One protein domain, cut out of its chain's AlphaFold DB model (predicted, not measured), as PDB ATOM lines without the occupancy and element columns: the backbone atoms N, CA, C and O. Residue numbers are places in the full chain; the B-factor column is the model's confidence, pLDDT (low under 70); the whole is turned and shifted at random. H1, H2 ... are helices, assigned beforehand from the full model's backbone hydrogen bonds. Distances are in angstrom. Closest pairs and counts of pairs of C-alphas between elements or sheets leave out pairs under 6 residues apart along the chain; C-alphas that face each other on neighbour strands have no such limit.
ATOM      1  N   ILE A  64       4.539   6.537 -58.441       77.44
ATOM      2  CA  ILE A  64       5.522   7.019 -57.465       77.44
ATOM      3  C   ILE A  64       4.958   8.144 -56.594       77.44
ATOM      4  O   ILE A  64       5.150   8.126 -55.382       77.44
ATOM      5  N   GLY A  65       4.250   9.118 -57.172       76.31
ATOM      6  CA  GLY A  65       3.675  10.236 -56.412       76.31
ATOM      7  C   GLY A  65       2.735   9.771 -55.287       76.31
ATOM      8  O   GLY A  65       3.010  10.065 -54.119       76.31
ATOM      9  N   PRO A  66       1.657   9.034 -55.614       79.44
ATOM     10  CA  PRO A  66       0.779   8.405 -54.626       79.44
ATOM     11  C   PRO A  66       1.517   7.515 -53.617       79.44
ATOM     12  O   PRO A  66       1.304   7.657 -52.418       79.44
ATOM     13  N   THR A  67       2.438   6.663 -54.073       82.56
ATOM     14  CA  THR A  67       3.203   5.746 -53.212       82.56
ATOM     15  C   THR A  67       4.084   6.504 -52.206       82.56
ATOM     16  O   THR A  67       4.160   6.140 -51.034       82.56
ATOM     17  N   VAL A  68       4.705   7.618 -52.614       85.81
ATOM     18  CA  VAL A  68       5.473   8.494 -51.712       85.81
ATOM     19  C   VAL A  68       4.569   9.204 -50.700       85.81
ATOM     20  O   VAL A  68       4.964   9.363 -49.542       85.81
ATOM     21  N   GLN A  69       3.371   9.637 -51.108       84.56
ATOM     22  CA  GLN A  69       2.396  10.242 -50.191       84.56
ATOM     23  C   GLN A  69       1.924   9.234 -49.143       84.56
ATOM     24  O   GLN A  69       1.927   9.545 -47.955       84.56
ATOM     25  N   GLU A  70       1.622   8.010 -49.560       87.69
ATOM     26  CA  GLU A  70       1.239   6.935 -48.652       87.69
ATOM     27  C   GLU A  70       2.363   6.599 -47.661       87.69
ATOM     28  O   GLU A  70       2.131   6.518 -46.453       87.69
ATOM     29  N   LEU A  71       3.610   6.498 -48.136       89.56
ATOM     30  CA  LEU A  71       4.770   6.294 -47.263       89.56
ATOM     31  C   LEU A  71       4.909   7.437 -46.244       89.56
ATOM     32  O   LEU A  71       5.211   7.204 -45.071       89.56
ATOM     33  N   ARG A  72       4.651   8.683 -46.665       89.81
ATOM     34  CA  ARG A  72       4.675   9.862 -45.790       89.81
ATOM     35  C   ARG A  72       3.583   9.826 -44.721       89.81
ATOM     36  O   ARG A  72       3.853  10.284 -43.608       89.81
ATOM     37  N   GLU A  73       2.394   9.332 -45.053       90.88
ATOM     38  CA  GLU A  73       1.251   9.192 -44.139       90.88
ATOM     39  C   GLU A  73       1.454   8.071 -43.115       90.88
ATOM     40  O   GLU A  73       1.081   8.234 -41.954       90.88
ATOM     41  N   ARG A  74       2.088   6.962 -43.517       91.31
ATOM     42  CA  ARG A  74       2.417   5.831 -42.628       91.31
ATOM     43  C   ARG A  74       3.615   6.106 -41.713       91.31
ATOM     44  O   ARG A  74       3.759   5.471 -40.672       91.31
ATOM     45  N   SER A  75       4.464   7.065 -42.080       92.06
ATOM     46  CA  SER A  75       5.649   7.414 -41.296       92.06
ATOM     47  C   SER A  75       5.287   8.147 -39.993       92.06
ATOM     48  O   SER A  75       4.538   9.127 -40.033       92.06
ATOM     49  N   PRO A  76       5.879   7.769 -38.842       92.00
ATOM     50  CA  PRO A  76       5.550   8.355 -37.536       92.00
ATOM     51  C   PRO A  76       5.945   9.832 -37.417       92.00
ATOM     52  O   PRO A  76       5.302  10.604 -36.708       92.00
ATOM     53  N   ASP A  77       6.994  10.246 -38.128       92.88
ATOM     54  CA  ASP A  77       7.445  11.627 -38.205       92.88
ATOM     55  C   ASP A  77       8.190  11.896 -39.521       92.88
ATOM     56  O   ASP A  77       8.482  10.995 -40.314       92.88
ATOM     57  N   LEU A  78       8.483  13.174 -39.770       91.69
ATOM     58  CA  LEU A  78       9.172  13.604 -40.985       91.69
ATOM     59  C   LEU A  78      10.614  13.082 -41.058       91.69
ATOM     60  O   LEU A  78      11.104  12.816 -42.152       91.69
ATOM     61  N   HIS A  79      11.296  12.952 -39.921       92.88
ATOM     62  CA  HIS A  79      12.683  12.495 -39.888       92.88
ATOM     63  C   HIS A  79      12.782  11.037 -40.353       92.88
ATOM     64  O   HIS A  79      13.600  10.723 -41.213       92.88
ATOM     65  N   THR A  80      11.907  10.178 -39.836       92.19
ATOM     66  CA  THR A  80      11.801   8.761 -40.193       92.19
ATOM     67  C   THR A  80      11.478   8.596 -41.673       92.19
ATOM     68  O   THR A  80      12.195   7.885 -42.372       92.19
ATOM     69  N   PHE A  81      10.489   9.346 -42.172       93.12
ATOM     70  CA  PHE A  81      10.147   9.368 -43.595       93.12
ATOM     71  C   PHE A  81      11.355   9.713 -44.479       93.12
ATOM     72  O   PHE A  81      11.687   8.978 -45.409       93.12
ATOM     73  N   VAL A  82      12.034  10.830 -44.185       91.94
ATOM     74  CA  VAL A  82      13.173  11.300 -44.988       91.94
ATOM     75  C   VAL A  82      14.336  10.309 -44.918       91.94
ATOM     76  O   VAL A  82      14.943  10.031 -45.949       91.94
ATOM     77  N   ALA A  83      14.634   9.756 -43.740       91.75
ATOM     78  CA  ALA A  83      15.711   8.785 -43.562       91.75
ATOM     79  C   ALA A  83      15.483   7.500 -44.374       91.75
ATOM     80  O   ALA A  83      16.430   6.970 -44.951       91.75
ATOM     81  N   GLN A  84      14.237   7.027 -44.462       89.56
ATOM     82  CA  GLN A  84      13.882   5.837 -45.238       89.56
ATOM     83  C   GLN A  84      13.929   6.103 -46.746       89.56
ATOM     84  O   GLN A  84      14.578   5.370 -47.490       89.56
ATOM     85  N   ILE A  85      13.289   7.179 -47.212       88.75
ATOM     86  CA  ILE A  85      13.161   7.445 -48.650       88.75
ATOM     87  C   ILE A  85      14.460   7.963 -49.293       88.75
ATOM     88  O   ILE A  85      14.637   7.850 -50.503       88.75
ATOM     89  N   ALA A  86      15.401   8.513 -48.514       87.12
ATOM     90  CA  ALA A  86      16.642   9.098 -49.039       87.12
ATOM     91  C   ALA A  86      17.524   8.106 -49.817       87.12
ATOM     92  O   ALA A  86      18.294   8.525 -50.686       87.12
ATOM     93  N   HIS A  87      17.417   6.813 -49.509       84.12
ATOM     94  CA  HIS A  87      18.191   5.749 -50.147       84.12
ATOM     95  C   HIS A  87      17.454   5.065 -51.304       84.12
ATOM     96  O   HIS A  87      18.064   4.276 -52.018       84.12
ATOM     97  N   VAL A  88      16.180   5.393 -51.519       84.88
ATOM     98  CA  VAL A  88      15.349   4.791 -52.562       84.88
ATOM     99  C   VAL A  88      15.722   5.370 -53.918       84.88
ATOM    100  O   VAL A  88      15.701   6.583 -54.154       84.88
ATOM    101  N   THR A  89      16.064   4.483 -54.839       80.19
ATOM    102  CA  THR A  89      16.480   4.819 -56.197       80.19
ATOM    103  C   THR A  89      15.573   4.240 -57.271       80.19
ATOM    104  O   THR A  89      15.572   4.800 -58.373       80.19
ATOM    105  N   THR A  90      14.786   3.213 -56.937       80.44
ATOM    106  CA  THR A  90      13.854   2.508 -57.830       80.44
ATOM    107  C   THR A  90      12.429   2.459 -57.264       80.44
ATOM    108  O   THR A  90      12.218   2.641 -56.066       80.44
ATOM    109  N   LEU A  91      11.438   2.200 -58.128       80.06
ATOM    110  CA  LEU A  91      10.048   1.980 -57.702       80.06
ATOM    111  C   LEU A  91       9.917   0.725 -56.822       80.06
ATOM    112  O   LEU A  91       9.254   0.781 -55.797       80.06
ATOM    113  N   ALA A  92      10.609  -0.364 -57.163       82.56
ATOM    114  CA  ALA A  92      10.554  -1.609 -56.392       82.56
ATOM    115  C   ALA A  92      11.067  -1.436 -54.949       82.56
ATOM    116  O   ALA A  92      10.495  -1.985 -54.008       82.56
ATOM    117  N   GLU A  93      12.122  -0.638 -54.751       87.25
ATOM    118  CA  GLU A  93      12.601  -0.269 -53.411       87.25
ATOM    119  C   GLU A  93      11.552   0.549 -52.641       87.25
ATOM    120  O   GLU A  93      11.378   0.350 -51.440       87.25
ATOM    121  N   LEU A  94      10.830   1.447 -53.322       87.44
ATOM    122  CA  LEU A  94       9.757   2.232 -52.713       87.44
ATOM    123  C   LEU A  94       8.572   1.350 -52.288       87.44
ATOM    124  O   LEU A  94       8.042   1.525 -51.193       87.44
ATOM    125  N   GLU A  95       8.168   0.411 -53.144       87.88
ATOM    126  CA  GLU A  95       7.085  -0.541 -52.873       87.88
ATOM    127  C   GLU A  95       7.444  -1.472 -51.707       87.88
ATOM    128  O   GLU A  95       6.643  -1.644 -50.789       87.88
ATOM    129  N   SER A  96       8.687  -1.966 -51.664       88.31
ATOM    130  CA  SER A  96       9.181  -2.817 -50.570       88.31
ATOM    131  C   SER A  96       9.083  -2.118 -49.206       88.31
ATOM    132  O   SER A  96       8.633  -2.714 -48.230       88.31
ATOM    133  N   LEU A  97       9.419  -0.823 -49.134       88.50
ATOM    134  CA  LEU A  97       9.307  -0.042 -47.893       88.50
ATOM    135  C   LEU A  97       7.866   0.108 -47.388       88.50
ATOM    136  O   LEU A  97       7.660   0.287 -46.185       88.50
ATOM    137  N   LEU A  98       6.876   0.087 -48.283       86.94
ATOM    138  CA  LEU A  98       5.462   0.118 -47.905       86.94
ATOM    139  C   LEU A  98       4.968  -1.246 -47.430       86.94
ATOM    140  O   LEU A  98       4.184  -1.302 -46.480       86.94
ATOM    141  N   GLU A  99       5.425  -2.325 -48.065       85.25
ATOM    142  CA  GLU A  99       5.096  -3.697 -47.673       85.25
ATOM    143  C   GLU A  99       5.647  -4.022 -46.278       85.25
ATOM    144  O   GLU A  99       4.898  -4.506 -45.432       85.25
ATOM    145  N   GLU A 100       6.897  -3.649 -45.990       79.31
ATOM    146  CA  GLU A 100       7.557  -3.850 -44.686       79.31
ATOM    147  C   GLU A 100       6.880  -3.108 -43.518       79.31
ATOM    148  O   GLU A 100       7.068  -3.468 -42.356       79.31
ATOM    149  N   GLN A 101       6.079  -2.079 -43.809       68.62
ATOM    150  CA  GLN A 101       5.320  -1.307 -42.816       68.62
ATOM    151  C   GLN A 101       3.878  -1.809 -42.627       68.62
ATOM    152  O   GLN A 101       3.095  -1.177 -41.915       68.62
ATOM    153  N   THR A 102       3.515  -2.931 -43.254       55.12
ATOM    154  CA  THR A 102       2.204  -3.569 -43.083       55.12
ATOM    155  C   THR A 102       2.226  -4.466 -41.834       55.12
ATOM    156  O   THR A 102       3.087  -5.342 -41.760       55.12
ATOM    157  N   PRO A 103       1.345  -4.253 -40.835       53.44
ATOM    158  CA  PRO A 103       1.277  -5.092 -39.635       53.44
ATOM    159  C   PRO A 103       0.754  -6.510 -39.903       53.44
ATOM    160  O   PRO A 103      -0.049  -6.690 -40.849       53.44
TER     161      PRO A 103
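This is residues 64 to 103 of the 103 residues of an uncharacterized protein of Chloroflexi bacterium (UniProt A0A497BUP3). Three short helices are set as a triangle: H1 and H3 side by side and running the same way, with H2 turning back between them along the chain, steeply tilted to both. A short tail follows H3. The printed part has 40 residues with three named helices, H1, H2, H3 in chain order, and no named strand; its class is all helix. It is compact, with a radius of gyration of the C-alphas of 9.1 A and spans of 22 by 22 by 16 A.

H1, residues 64 to 74, and H2, residues 78 to 85, only just touch, and only at the corner by their tight link, with 3 pairs of C-alphas within 8 A; the closest are Arg 72 and Phe 81, 5.9 A. They run opposite ways at a steep tilt of 44 degrees. H1 touches H3, residues 91 to 99, at a shallow tilt of 25 degrees, the same way; their closest C-alphas, of Leu 71 and Leu 98, are 6.2 A apart. H2 and H3 are close but not clearly touching, closest at the C-alphas of Ile 85 and Leu 94, 7.4 A, opposite ways at a steep tilt of 51 degrees. In H1, H2 and H3 every O i to N i+4 pair is within hydrogen-bond range.

H1 begins at C-alpha 64 (5.522, 7.019, -57.465) and is 15.2 A long, H2 10.6 A. H3 is 12.5 A long and ends at C-alpha 99 (5.096, -3.697, -47.673).

The C-alphas farthest apart, of Thr 89 and Pro 103, are 24.6 A apart. The printed part has no cut, and both links are tight. Mean pLDDT of the printed part is 84.8; residues 101 to 103 are under 70.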